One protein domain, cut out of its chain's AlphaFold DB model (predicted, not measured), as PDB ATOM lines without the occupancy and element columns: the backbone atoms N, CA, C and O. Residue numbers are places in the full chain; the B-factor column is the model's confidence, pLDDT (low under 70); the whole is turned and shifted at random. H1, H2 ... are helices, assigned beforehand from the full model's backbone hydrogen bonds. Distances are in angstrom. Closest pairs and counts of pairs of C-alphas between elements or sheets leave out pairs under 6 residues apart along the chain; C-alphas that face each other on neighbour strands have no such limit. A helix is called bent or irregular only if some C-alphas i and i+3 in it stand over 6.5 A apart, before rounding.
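AT A GLANCE: This is residues 330 to 430 of the 488 residues of the protein "Hypothetical protein" of Rhizochromulina marina (UniProt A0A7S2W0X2). Two lobes make the picture: the long helix H1 with kinked H2 folded back over it, and a smaller lobe of short H3 and H4. Residues 383 to 390 stand free. The printed part has 101 residues, four named helices, H1 to H4 in order, and no named strand: all helix, loose, radius of gyration of the C-alphas 16.6 A, spans 43 by 36 by 23 A.

HOW THE PARTS SIT: H1, residues 336 to 355, touches H2, residues 363 to 384, opposite ways at a steep tilt of 52 degrees; closest C-alphas Ala 344 and Tyr 374, 5.2 A. H2 is irregular, C-alphas 369 and 372 being 7.5 A apart, with a kink of 50 degrees near residue 370. H3, residues 395 to 403, is close to but not clearly touching H4, residues 417 to 428; closest C-alphas Ala 402 and Val 424, 6.9 A. H1 and H2 are apart from both. Every O i to N i+4 pair is within hydrogen-bond range in H1, H3 and H4; in H2, 16 of 18.

IN THESE COORDINATES: H1 spans 28.4 A from C-alpha 336 at (116.033, 94.211, 71.041), H2 29.7 A, H4 16.5 A to C-alpha 428 at (98.160, 111.977, 74.591).

THE WHOLE: The printed part has no cut. The H3 to H4 link is long. Residues 330 to 334 and 388 to 430 have pLDDT under 70.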
ATOM      1  N   GLU A 330     125.063 100.749  61.782       62.56
ATOM      2  CA  GLU A 330     124.935 100.460  60.339       62.56
ATOM      3  C   GLU A 330     124.685  98.971  60.054       62.56
ATOM      4  O   GLU A 330     124.463  98.583  58.906       62.56
ATOM      5  N   ARG A 331     124.711  98.117  61.083       66.31
ATOM      6  CA  ARG A 331     124.308  96.717  60.948       66.31
ATOM      7  C   ARG A 331     122.784  96.620  60.876       66.31
ATOM      8  O   ARG A 331     122.074  97.371  61.544       66.31
ATOM      9  N   ASN A 332     122.282  95.613  60.159       61.16
ATOM     10  CA  ASN A 332     120.881  95.189  60.241       61.16
ATOM     11  C   ASN A 332     120.622  94.463  61.577       61.16
ATOM     12  O   ASN A 332     120.366  93.262  61.610       61.16
ATOM     13  N   LEU A 333     120.721  95.202  62.686       68.31
ATOM     14  CA  LEU A 333     120.283  94.759  64.010       68.31
ATOM     15  C   LEU A 333     118.800  94.373  63.941       68.31
ATOM     16  O   LEU A 333     118.054  94.952  63.147       68.31
ATOM     17  N   THR A 334     118.338  93.442  64.778       66.75
ATOM     18  CA  THR A 334     116.916  93.047  64.803       66.75
ATOM     19  C   THR A 334     116.341  93.047  66.216       66.75
ATOM     20  O   THR A 334     116.989  92.629  67.174       66.75
ATOM     21  N   GLY A 335     115.104  93.533  66.358       76.75
ATOM     22  CA  GLY A 335     114.380  93.534  67.631       76.75
ATOM     23  C   GLY A 335     115.100  94.315  68.735       76.75
ATOM     24  O   GLY A 335     115.300  95.519  68.616       76.75
ATOM     25  N   VAL A 336     115.472  93.618  69.812       72.25
ATOM     26  CA  VAL A 336     116.033  94.211  71.041       72.25
ATOM     27  C   VAL A 336     117.321  94.997  70.771       72.25
ATOM     28  O   VAL A 336     117.497  96.088  71.302       72.25
ATOM     29  N   GLU A 337     118.190  94.513  69.879       75.88
ATOM     30  CA  GLU A 337     119.451  95.197  69.558       75.88
ATOM     31  C   GLU A 337     119.234  96.567  68.892       75.88
ATOM     32  O   GLU A 337     120.006  97.494  69.133       75.88
ATOM     33  N   GLN A 338     118.165  96.729  68.096       78.44
ATOM     34  CA  GLN A 338     117.797  98.035  67.530       78.44
ATOM     35  C   GLN A 338     117.368  99.016  68.623       78.44
ATOM     36  O   GLN A 338     117.738 100.186  68.562       78.44
ATOM     37  N   ASP A 339     116.617  98.551  69.624       79.06
ATOM     38  CA  ASP A 339     116.167  99.384  70.743       79.06
ATOM     39  C   ASP A 339     117.353  99.798  71.630       79.06
ATOM     40  O   ASP A 339     117.546 100.988  71.877       79.06
ATOM     41  N   ILE A 340     118.247  98.865  71.991       81.62
ATOM     42  CA  ILE A 340     119.511  99.174  72.689       81.62
ATOM     43  C   ILE A 340     120.335 100.198  71.891       81.62
ATOM     44  O   ILE A 340     120.789 101.201  72.447       81.62
ATOM     45  N   ALA A 341     120.497  99.999  70.576       81.75
ATOM     46  CA  ALA A 341     121.226 100.932  69.716       81.75
ATOM     47  C   ALA A 341     120.564 102.314  69.635       81.75
ATOM     48  O   ALA A 341     121.264 103.328  69.650       81.75
ATOM     49  N   MET A 342     119.233 102.374  69.586       82.44
ATOM     50  CA  MET A 342     118.476 103.622  69.548       82.44
ATOM     51  C   MET A 342     118.555 104.369  70.886       82.44
ATOM     52  O   MET A 342     118.834 105.567  70.891       82.44
ATOM     53  N   ARG A 343     118.419 103.675  72.023       82.56
ATOM     54  CA  ARG A 343     118.610 104.239  73.373       82.56
ATOM     55  C   ARG A 343     120.035 104.768  73.559       82.56
ATOM     56  O   ARG A 343     120.217 105.903  74.003       82.56
ATOM     57  N   ALA A 344     121.042 104.003  73.129       84.44
ATOM     58  CA  ALA A 344     122.439 104.435  73.119       84.44
ATOM     59  C   ALA A 344     122.658 105.670  72.226       84.44
ATOM     60  O   ALA A 344     123.343 106.602  72.644       84.44
ATOM     61  N   MET A 345     122.040 105.725  71.038       84.69
ATOM     62  CA  MET A 345     122.079 106.893  70.145       84.69
ATOM     63  C   MET A 345     121.457 108.140  70.785       84.69
ATOM     64  O   MET A 345     122.083 109.198  70.768       84.69
ATOM     65  N   ILE A 346     120.257 108.025  71.363       86.12
ATOM     66  CA  ILE A 346     119.544 109.133  72.021       86.12
ATOM     67  C   ILE A 346     120.380 109.676  73.183       86.12
ATOM     68  O   ILE A 346     120.628 110.879  73.274       86.12
ATOM     69  N   ARG A 347     120.895 108.789  74.045       85.00
ATOM     70  CA  ARG A 347     121.715 109.180  75.199       85.00
ATOM     71  C   ARG A 347     123.046 109.807  74.792       85.00
ATOM     72  O   ARG A 347     123.504 110.746  75.447       85.00
ATOM     73  N   LEU A 348     123.660 109.310  73.721       87.19
ATOM     74  CA  LEU A 348     124.882 109.877  73.163       87.19
ATOM     75  C   LEU A 348     124.621 111.268  72.566       87.19
ATOM     76  O   LEU A 348     125.428 112.166  72.802       87.19
ATOM     77  N   ASN A 349     123.490 111.477  71.878       88.44
ATOM     78  CA  ASN A 349     123.095 112.796  71.378       88.44
ATOM     79  C   ASN A 349     122.881 113.786  72.529       88.44
ATOM     80  O   ASN A 349     123.539 114.819  72.568       88.44
ATOM     81  N   ALA A 350     122.074 113.421  73.530       87.69
ATOM     82  CA  ALA A 350     121.840 114.256  74.710       87.69
ATOM     83  C   ALA A 350     123.140 114.579  75.477       87.69
ATOM     84  O   ALA A 350     123.320 115.692  75.967       87.69
ATOM     85  N   THR A 351     124.088 113.633  75.555       87.81
ATOM     86  CA  THR A 351     125.397 113.897  76.180       87.81
ATOM     87  C   THR A 351     126.235 114.870  75.346       87.81
ATOM     88  O   THR A 351     126.892 115.742  75.919       87.81
ATOM     89  N   TYR A 352     126.217 114.743  74.016       90.31
ATOM     90  CA  TYR A 352     126.895 115.679  73.120       90.31
ATOM     91  C   TYR A 352     126.297 117.085  73.220       90.31
ATOM     92  O   TYR A 352     127.035 118.051  73.393       90.31
ATOM     93  N   GLU A 353     124.969 117.192  73.180       88.44
ATOM     94  CA  GLU A 353     124.247 118.460  73.284       88.44
ATOM     95  C   GLU A 353     124.538 119.181  74.602       88.44
ATOM     96  O   GLU A 353     124.881 120.360  74.588       88.44
ATOM     97  N   ALA A 354     124.520 118.458  75.725       88.00
ATOM     98  CA  ALA A 354     124.765 119.042  77.040       88.00
ATOM     99  C   ALA A 354     126.235 119.424  77.320       88.00
ATOM    100  O   ALA A 354     126.472 120.301  78.148       88.00
ATOM    101  N   ASN A 355     127.226 118.763  76.700       89.88
ATOM    102  CA  ASN A 355     128.637 118.878  77.124       89.88
ATOM    103  C   ASN A 355     129.639 119.230  76.009       89.88
ATOM    104  O   ASN A 355     130.768 119.611  76.316       89.88
ATOM    105  N   PHE A 356     129.279 119.069  74.731       86.94
ATOM    106  CA  PHE A 356     130.228 119.099  73.609       86.94
ATOM    107  C   PHE A 356     129.797 119.967  72.414       86.94
ATOM    108  O   PHE A 356     130.606 120.146  71.506       86.94
ATOM    109  N   VAL A 357     128.600 120.568  72.414       87.50
ATOM    110  CA  VAL A 357     128.142 121.483  71.341       87.50
ATOM    111  C   VAL A 357     129.051 122.701  71.153       87.50
ATOM    112  O   VAL A 357     129.284 123.106  70.018       87.50
ATOM    113  N   GLU A 358     129.613 123.249  72.232       87.00
ATOM    114  CA  GLU A 358     130.586 124.354  72.166       87.00
ATOM    115  C   GLU A 358     132.038 123.877  71.939       87.00
ATOM    116  O   GLU A 358     132.965 124.686  71.913       87.00
ATOM    117  N   SER A 359     132.268 122.567  71.786       86.19
ATOM    118  CA  SER A 359     133.604 121.996  71.580       86.19
ATOM    119  C   SER A 359     133.973 121.880  70.096       86.19
ATOM    120  O   SER A 359     133.118 121.727  69.229       86.19
ATOM    121  N   GLU A 360     135.273 121.854  69.789       88.62
ATOM    122  CA  GLU A 360     135.774 121.630  68.419       88.62
ATOM    123  C   GLU A 360     135.576 120.180  67.910       88.62
ATOM    124  O   GLU A 360     135.945 119.850  66.778       88.62
ATOM    125  N   ILE A 361     135.032 119.273  68.730       85.00
ATOM    126  CA  ILE A 361     134.802 117.876  68.349       85.00
ATOM    127  C   ILE A 361     133.448 117.782  67.651       85.00
ATOM    128  O   ILE A 361     132.417 117.925  68.292       85.00
ATOM    129  N   SER A 362     133.428 117.470  66.355       89.19
ATOM    130  CA  SER A 362     132.167 117.272  65.632       89.19
ATOM    131  C   SER A 362     131.366 116.077  66.163       89.19
ATOM    132  O   SER A 362     131.934 115.043  66.529       89.19
ATOM    133  N   TYR A 363     130.033 116.175  66.115       84.25
ATOM    134  CA  TYR A 363     129.127 115.112  66.565       84.25
ATOM    135  C   TYR A 363     129.439 113.744  65.947       84.25
ATOM    136  O   TYR A 363     129.468 112.738  66.650       84.25
ATOM    137  N   ALA A 364     129.772 113.696  64.651       81.25
ATOM    138  CA  ALA A 364     130.170 112.459  63.977       81.25
ATOM    139  C   ALA A 364     131.418 111.811  64.611       81.25
ATOM    140  O   ALA A 364     131.454 110.596  64.805       81.25
ATOM    141  N   LYS A 365     132.420 112.617  64.992       82.62
ATOM    142  CA  LYS A 365     133.642 112.144  65.657       82.62
ATOM    143  C   LYS A 365     133.365 111.711  67.098       82.62
ATOM    144  O   LYS A 365     133.846 110.658  67.511       82.62
ATOM    145  N   PHE A 366     132.555 112.473  67.836       85.81
ATOM    146  CA  PHE A 366     132.130 112.113  69.190       85.81
ATOM    147  C   PHE A 366     131.327 110.801  69.206       85.81
ATOM    148  O   PHE A 366     131.638 109.898  69.984       85.81
ATOM    149  N   ARG A 367     130.358 110.651  68.295       84.19
ATOM    150  CA  ARG A 367     129.569 109.428  68.088       84.19
ATOM    151  C   ARG A 367     130.457 108.229  67.786       84.19
ATOM    152  O   ARG A 367     130.352 107.222  68.479       84.19
ATOM    153  N   ALA A 368     131.358 108.347  66.810       80.00
ATOM    154  CA  ALA A 368     132.253 107.256  66.430       80.00
ATOM    155  C   ALA A 368     133.160 106.788  67.583       80.00
ATOM    156  O   ALA A 368     133.446 105.599  67.689       80.00
ATOM    157  N   GLN A 369     133.584 107.702  68.461       86.19
ATOM    158  CA  GLN A 369     134.431 107.377  69.612       86.19
ATOM    159  C   GLN A 369     133.661 106.766  70.791       86.19
ATOM    160  O   GLN A 369     134.200 105.900  71.473       86.19
ATOM    161  N   ASN A 370     132.424 107.205  71.045       87.06
ATOM    162  CA  ASN A 370     131.724 106.886  72.294       87.06
ATOM    163  C   ASN A 370     130.587 105.865  72.142       87.06
ATOM    164  O   ASN A 370     130.239 105.216  73.127       87.06
ATOM    165  N   PHE A 371     130.020 105.670  70.944       86.44
ATOM    166  CA  PHE A 371     128.811 104.850  70.769       86.44
ATOM    167  C   PHE A 371     128.952 103.428  71.316       86.44
ATOM    168  O   PHE A 371     128.030 102.937  71.959       86.44
ATOM    169  N   ARG A 372     130.109 102.781  71.119       82.00
ATOM    170  CA  ARG A 372     130.349 101.423  71.631       82.00
ATOM    171  C   ARG A 372     130.216 101.356  73.157       82.00
ATOM    172  O   ARG A 372     129.559 100.452  73.649       82.00
ATOM    173  N   GLY A 373     130.760 102.339  73.877       83.31
ATOM    174  CA  GLY A 373     130.657 102.410  75.337       83.31
ATOM    175  C   GLY A 373     129.222 102.616  75.825       83.31
ATOM    176  O   GLY A 373     128.810 101.970  76.782       83.31
ATOM    177  N   TYR A 374     128.433 103.450  75.138       82.12
ATOM    178  CA  TYR A 374     127.007 103.609  75.451       82.12
ATOM    179  C   TYR A 374     126.189 102.356  75.117       82.12
ATOM    180  O   TYR A 374     125.312 101.990  75.893       82.12
ATOM    181  N   TYR A 375     126.470 101.690  73.994       84.69
ATOM    182  CA  TYR A 375     125.791 100.454  73.600       84.69
ATOM    183  C   TYR A 375     126.062  99.321  74.594       84.69
ATOM    184  O   TYR A 375     125.120  98.698  75.077       84.69
ATOM    185  N   ASP A 376     127.333  99.088  74.934       84.06
ATOM    186  CA  ASP A 376     127.720  98.052  75.895       84.06
ATOM    187  C   ASP A 376     127.123  98.341  77.280       84.06
ATOM    188  O   ASP A 376     126.573  97.435  77.897       84.06
ATOM    189  N   TRP A 377     127.118  99.608  77.719       87.94
ATOM    190  CA  TRP A 377     126.475 100.016  78.972       87.94
ATOM    191  C   TRP A 377     124.963  99.744  78.987       87.94
ATOM    192  O   TRP A 377     124.462  99.181  79.956       87.94
ATOM    193  N   TYR A 378     124.225 100.090  77.923       82.06
ATOM    194  CA  TYR A 378     122.789  99.782  77.843       82.06
ATOM    195  C   TYR A 378     122.517  98.272  77.748       82.06
ATOM    196  O   TYR A 378     121.551  97.798  78.341       82.06
ATOM    197  N   SER A 379     123.362  97.514  77.042       82.44
ATOM    198  CA  SER A 379     123.232  96.057  76.928       82.44
ATOM    199  C   SER A 379     123.514  95.338  78.251       82.44
ATOM    200  O   SER A 379     122.826  94.368  78.568       82.44
ATOM    201  N   GLU A 380     124.506  95.792  79.021       85.69
ATOM    202  CA  GLU A 380     124.795  95.282  80.367       85.69
ATOM    203  C   GLU A 380     123.656  95.663  81.325       85.69
ATOM    204  O   GLU A 380     123.094  94.793  81.992       85.69
ATOM    205  N   TRP A 381     123.206  96.920  81.290       84.38
ATOM    206  CA  TRP A 381     122.098  97.408  82.108       84.38
ATOM    207  C   TRP A 381     120.778  96.652  81.874       84.38
ATOM    208  O   TRP A 381     120.148  96.252  82.851       84.38
ATOM    209  N   GLU A 382     120.374  96.392  80.621       81.81
ATOM    210  CA  GLU A 382     119.157  95.607  80.328       81.81
ATOM    211  C   GLU A 382     119.301  94.139  80.774       81.81
ATOM    212  O   GLU A 382     118.318  93.513  81.176       81.81
ATOM    213  N   SER A 383     120.523  93.591  80.762       80.62
ATOM    214  CA  SER A 383     120.796  92.237  81.264       80.62
ATOM    215  C   SER A 383     120.697  92.133  82.791       80.62
ATOM    216  O   SER A 383     120.269  91.101  83.309       80.62
ATOM    217  N   GLU A 384     121.046  93.208  83.503       83.19
ATOM    218  CA  GLU A 384     120.929  93.310  84.959       83.19
ATOM    219  C   GLU A 384     119.506  93.675  85.417       83.19
ATOM    220  O   GLU A 384     119.102  93.266  86.504       83.19
ATOM    221  N   HIS A 385     118.741  94.412  84.598       80.75
ATOM    222  CA  HIS A 385     117.423  94.961  84.952       80.75
ATOM    223  C   HIS A 385     116.315  94.553  83.947       80.75
ATOM    224  O   HIS A 385     115.675  95.413  83.328       80.75
ATOM    225  N   PRO A 386     116.041  93.245  83.760       75.25
ATOM    226  CA  PRO A 386     115.087  92.765  82.756       75.25
ATOM    227  C   PRO A 386     113.627  93.157  83.049       75.25
ATOM    228  O   PRO A 386     112.802  93.170  82.131       75.25
ATOM    229  N   GLU A 387     113.289  93.482  84.301       71.62
ATOM    230  CA  GLU A 387     111.979  94.011  84.702       71.62
ATOM    231  C   GLU A 387     111.710  95.463  84.261       71.62
ATOM    232  O   GLU A 387     110.549  95.823  84.072       71.62
ATOM    233  N   THR A 388     112.729  96.303  84.043       64.75
ATOM    234  CA  THR A 388     112.549  97.736  83.715       64.75
ATOM    235  C   THR A 388     112.417  98.005  82.212       64.75
ATOM    236  O   THR A 388     112.986  98.956  81.681       64.75
ATOM    237  N   LYS A 389     111.660  97.160  81.501       56.53
ATOM    238  CA  LYS A 389     111.501  97.231  80.035       56.53
ATOM    239  C   LYS A 389     110.668  98.400  79.507       56.53
ATOM    240  O   LYS A 389     110.617  98.595  78.291       56.53
ATOM    241  N   GLU A 390     110.035  99.176  80.378       55.88
ATOM    242  CA  GLU A 390     109.280 100.363  79.975       55.88
ATOM    243  C   GLU A 390     110.203 101.442  79.365       55.88
ATOM    244  O   GLU A 390     111.382 101.541  79.726       55.88
ATOM    245  N   PRO A 391     109.717 102.223  78.381       49.09
ATOM    246  CA  PRO A 391     110.562 103.140  77.629       49.09
ATOM    247  C   PRO A 391     111.014 104.312  78.504       49.09
ATOM    248  O   PRO A 391     110.236 105.213  78.822       49.09
ATOM    249  N   TRP A 392     112.303 104.325  78.854       54.50
ATOM    250  CA  TRP A 392     112.940 105.451  79.533       54.50
ATOM    251  C   TRP A 392     113.057 106.642  78.573       54.50
ATOM    252  O   TRP A 392     114.064 106.814  77.884       54.50
ATOM    253  N   LEU A 393     112.013 107.468  78.520       54.19
ATOM    254  CA  LEU A 393     112.132 108.836  78.030       54.19
ATOM    255  C   LEU A 393     112.987 109.628  79.035       54.19
ATOM    256  O   LEU A 393     112.712 109.560  80.238       54.19
ATOM    257  N   PRO A 394     114.004 110.390  78.587       51.03
ATOM    258  CA  PRO A 394     114.716 111.309  79.464       51.03
ATOM    259  C   PRO A 394     113.714 112.265  80.134       51.03
ATOM    260  O   PRO A 394     112.829 112.763  79.433       51.03
ATOM    261  N   PRO A 395     113.838 112.568  81.442       47.88
ATOM    262  CA  PRO A 395     112.894 113.445  82.142       47.88
ATOM    263  C   PRO A 395     112.646 114.774  81.415       47.88
ATOM    264  O   PRO A 395     111.509 115.226  81.321       47.88
ATOM    265  N   ASP A 396     113.696 115.338  80.818       49.91
ATOM    266  CA  ASP A 396     113.659 116.619  80.112       49.91
ATOM    267  C   ASP A 396     112.842 116.564  78.802       49.91
ATOM    268  O   ASP A 396     112.194 117.544  78.439       49.91
ATOM    269  N   GLU A 397     112.784 115.411  78.119       53.38
ATOM    270  CA  GLU A 397     111.904 115.219  76.955       53.38
ATOM    271  C   GLU A 397     110.436 115.049  77.356       53.38
ATOM    272  O   GLU A 397     109.549 115.475  76.614       53.38
ATOM    273  N   VAL A 398     110.163 114.431  78.511       51.31
ATOM    274  CA  VAL A 398     108.797 114.351  79.052       51.31
ATOM    275  C   VAL A 398     108.314 115.753  79.427       51.31
ATOM    276  O   VAL A 398     107.181 116.100  79.118       51.31
ATOM    277  N   ILE A 399     109.190 116.581  80.008       49.75
ATOM    278  CA  ILE A 399     108.900 117.983  80.338       49.75
ATOM    279  C   ILE A 399     108.644 118.805  79.064       49.75
ATOM    280  O   ILE A 399     107.586 119.415  78.956       49.75
ATOM    281  N   GLN A 400     109.521 118.754  78.054       51.44
ATOM    282  CA  GLN A 400     109.303 119.498  76.800       51.44
ATOM    283  C   GLN A 400     108.059 119.041  76.023       51.44
ATOM    284  O   GLN A 400     107.395 119.862  75.393       51.44
ATOM    285  N   LYS A 401     107.706 117.748  76.058       48.47
ATOM    286  CA  LYS A 401     106.465 117.245  75.436       48.47
ATOM    287  C   LYS A 401     105.216 117.594  76.257       48.47
ATOM    288  O   LYS A 401     104.163 117.781  75.656       48.47
ATOM    289  N   ALA A 402     105.336 117.738  77.578       46.31
ATOM    290  CA  ALA A 402     104.269 118.218  78.459       46.31
ATOM    291  C   ALA A 402     104.072 119.748  78.418       46.31
ATOM    292  O   ALA A 402     102.993 120.211  78.757       46.31
ATOM    293  N   GLU A 403     105.059 120.534  77.972       49.97
ATOM    294  CA  GLU A 403     104.872 121.963  77.642       49.97
ATOM    295  C   GLU A 403     104.237 122.181  76.252       49.97
ATOM    296  O   GLU A 403     103.725 123.259  75.963       49.97
ATOM    297  N   LEU A 404     104.274 121.172  75.371       49.53
ATOM    298  CA  LEU A 404     103.772 121.239  73.987       49.53
ATOM    299  C   LEU A 404     102.329 120.736  73.817       49.53
ATOM    300  O   LEU A 404     101.751 120.860  72.735       49.53
ATOM    301  N   VAL A 405     101.759 120.168  74.875       49.72
ATOM    302  CA  VAL A 405     100.341 119.844  75.014       49.72
ATOM    303  C   VAL A 405      99.882 120.607  76.252       49.72
ATOM    304  O   VAL A 405     100.450 120.379  77.310       49.72
ATOM    305  N   ASP A 406      98.900 121.511  76.137       49.09
ATOM    306  CA  ASP A 406      98.391 122.318  77.264       49.09
ATOM    307  C   ASP A 406      97.680 121.430  78.309       49.09
ATOM    308  O   ASP A 406      96.452 121.350  78.391       49.09
ATOM    309  N   CYS A 407      98.469 120.707  79.100       51.69
ATOM    310  CA  CYS A 407      98.020 119.847  80.178       51.69
ATOM    311  C   CYS A 407      98.038 120.641  81.485       51.69
ATOM    312  O   CYS A 407      99.103 120.893  82.048       51.69
ATOM    313  N   GLU A 408      96.859 120.980  82.012       50.84
ATOM    314  CA  GLU A 408      96.708 121.495  83.380       50.84
ATOM    315  C   GLU A 408      96.998 120.384  84.410       50.84
ATOM    316  O   GLU A 408      96.099 119.853  85.060       50.84
ATOM    317  N   VAL A 409      98.271 120.002  84.541       52.09
ATOM    318  CA  VAL A 409      98.748 119.057  85.557       52.09
ATOM    319  C   VAL A 409      98.714 119.740  86.920       52.09
ATOM    320  O   VAL A 409      99.291 120.813  87.111       52.09
ATOM    321  N   THR A 410      98.071 119.110  87.900       64.50
ATOM    322  CA  THR A 410      97.963 119.683  89.244       64.50
ATOM    323  C   THR A 410      99.269 119.549  90.040       64.50
ATOM    324  O   THR A 410     100.056 118.615  89.865       64.50
ATOM    325  N   GLU A 411      99.493 120.457  90.998       62.59
ATOM    326  CA  GLU A 411     100.662 120.418  91.896       62.59
ATOM    327  C   GLU A 411     100.773 119.131  92.744       62.59
ATOM    328  O   GLU A 411     101.818 118.895  93.362       62.59
ATOM    329  N   GLU A 412      99.706 118.337  92.860       60.16
ATOM    330  CA  GLU A 412      99.728 117.046  93.560       60.16
ATOM    331  C   GLU A 412     100.186 115.910  92.634       60.16
ATOM    332  O   GLU A 412     100.954 115.048  93.067       60.16
ATOM    333  N   GLU A 413      99.826 115.950  91.349       58.31
ATOM    334  CA  GLU A 413     100.268 114.978  90.338       58.31
ATOM    335  C   GLU A 413     101.764 115.117  90.035       58.31
ATOM    336  O   GLU A 413     102.471 114.112  89.994       58.31
ATOM    337  N   MET A 414     102.292 116.348  89.959       54.00
ATOM    338  CA  MET A 414     103.740 116.590  89.805       54.00
ATOM    339  C   MET A 414     104.598 116.001  90.941       54.00
ATOM    340  O   MET A 414     105.794 115.780  90.762       54.00
ATOM    341  N   LYS A 415     104.018 115.741  92.123       63.91
ATOM    342  CA  LYS A 415     104.735 115.169  93.280       63.91
ATOM    343  C   LYS A 415     104.774 113.638  93.274       63.91
ATOM    344  O   LYS A 415     105.500 113.057  94.079       63.91
ATOM    345  N   ASN A 416     104.027 112.978  92.385       68.25
ATOM    346  CA  ASN A 416     104.028 111.526  92.229       68.25
ATOM    347  C   ASN A 416     104.349 111.160  90.767       68.25
ATOM    348  O   ASN A 416     103.455 111.233  89.922       68.25
ATOM    349  N   PRO A 417     105.584 110.721  90.446       59.19
ATOM    350  CA  PRO A 417     106.009 110.521  89.059       59.19
ATOM    351  C   PRO A 417     105.127 109.531  88.282       59.19
ATOM    352  O   PRO A 417     104.913 109.721  87.088       59.19
ATOM    353  N   ASN A 418     104.534 108.536  88.948       62.00
ATOM    354  CA  ASN A 418     103.639 107.581  88.288       62.00
ATOM    355  C   ASN A 418     102.261 108.190  87.966       62.00
ATOM    356  O   ASN A 418     101.644 107.802  86.978       62.00
ATOM    357  N   ALA A 419     101.780 109.145  88.772       66.06
ATOM    358  CA  ALA A 419     100.547 109.880  88.483       66.06
ATOM    359  C   ALA A 419     100.766 110.900  87.356       66.06
ATOM    360  O   ALA A 419      99.943 110.994  86.453       66.06
ATOM    361  N   PHE A 420     101.913 111.588  87.363       59.19
ATOM    362  CA  PHE A 420     102.330 112.481  86.282       59.19
ATOM    363  C   PHE A 420     102.395 111.758  84.927       59.19
ATOM    364  O   PHE A 420     101.776 112.200  83.963       59.19
ATOM    365  N   VAL A 421     103.077 110.607  84.861       59.78
ATOM    366  CA  VAL A 421     103.164 109.806  83.627       59.78
ATOM    367  C   VAL A 421     101.784 109.306  83.180       59.78
ATOM    368  O   VAL A 421     101.479 109.377  81.992       59.78
ATOM    369  N   ALA A 422     100.916 108.875  84.103       67.44
ATOM    370  CA  ALA A 422      99.549 108.470  83.765       67.44
ATOM    371  C   ALA A 422      98.708 109.630  83.191       67.44
ATOM    372  O   ALA A 422      98.029 109.439  82.183       67.44
ATOM    373  N   ALA A 423      98.793 110.831  83.774       64.56
ATOM    374  CA  ALA A 423      98.083 112.017  83.293       64.56
ATOM    375  C   ALA A 423      98.586 112.485  81.913       64.56
ATOM    376  O   ALA A 423      97.783 112.838  81.050       64.56
ATOM    377  N   VAL A 424      99.903 112.427  81.669       58.16
ATOM    378  CA  VAL A 424     100.493 112.722  80.351       58.16
ATOM    379  C   VAL A 424     100.040 111.695  79.306       58.16
ATOM    380  O   VAL A 424      99.673 112.084  78.200       58.16
ATOM    381  N   ILE A 425      99.986 110.402  79.644       62.44
ATOM    382  CA  ILE A 425      99.457 109.366  78.740       62.44
ATOM    383  C   ILE A 425      97.967 109.611  78.434       62.44
ATOM    384  O   ILE A 425      97.591 109.612  77.264       62.44
ATOM    385  N   GLU A 426      97.131 109.911  79.436       67.62
ATOM    386  CA  GLU A 426      95.702 110.211  79.220       67.62
ATOM    387  C   GLU A 426      95.486 111.474  78.356       67.62
ATOM    388  O   GLU A 426      94.518 111.566  77.596       67.62
ATOM    389  N   ALA A 427      96.387 112.457  78.446       61.84
ATOM    390  CA  ALA A 427      96.360 113.636  77.587       61.84
ATOM    391  C   ALA A 427      96.767 113.321  76.135       61.84
ATOM    392  O   ALA A 427      96.149 113.848  75.212       61.84
ATOM    393  N   PHE A 428      97.745 112.434  75.924       53.50
ATOM    394  CA  PHE A 428      98.160 111.977  74.591       53.50
ATOM    395  C   PHE A 428      97.162 111.005  73.930       53.50
ATOM    396  O   PHE A 428      97.104 110.945  72.702       53.50
ATOM    397  N   GLU A 429      96.355 110.269  74.702       58.38
ATOM    398  CA  GLU A 429      95.299 109.391  74.169       58.38
ATOM    399  C   GLU A 429      94.030 110.140  73.723       58.38
ATOM    400  O   GLU A 429      93.199 109.575  73.005       58.38
ATOM    401  N   LYS A 430      93.863 111.421  74.086       58.81
ATOM    402  CA  LYS A 430      92.776 112.259  73.555       58.81
ATOM    403  C   LYS A 430      93.120 112.655  72.112       58.81
ATOM    404  O   LYS A 430      94.081 113.395  71.906       58.81
TER     405      LYS A 430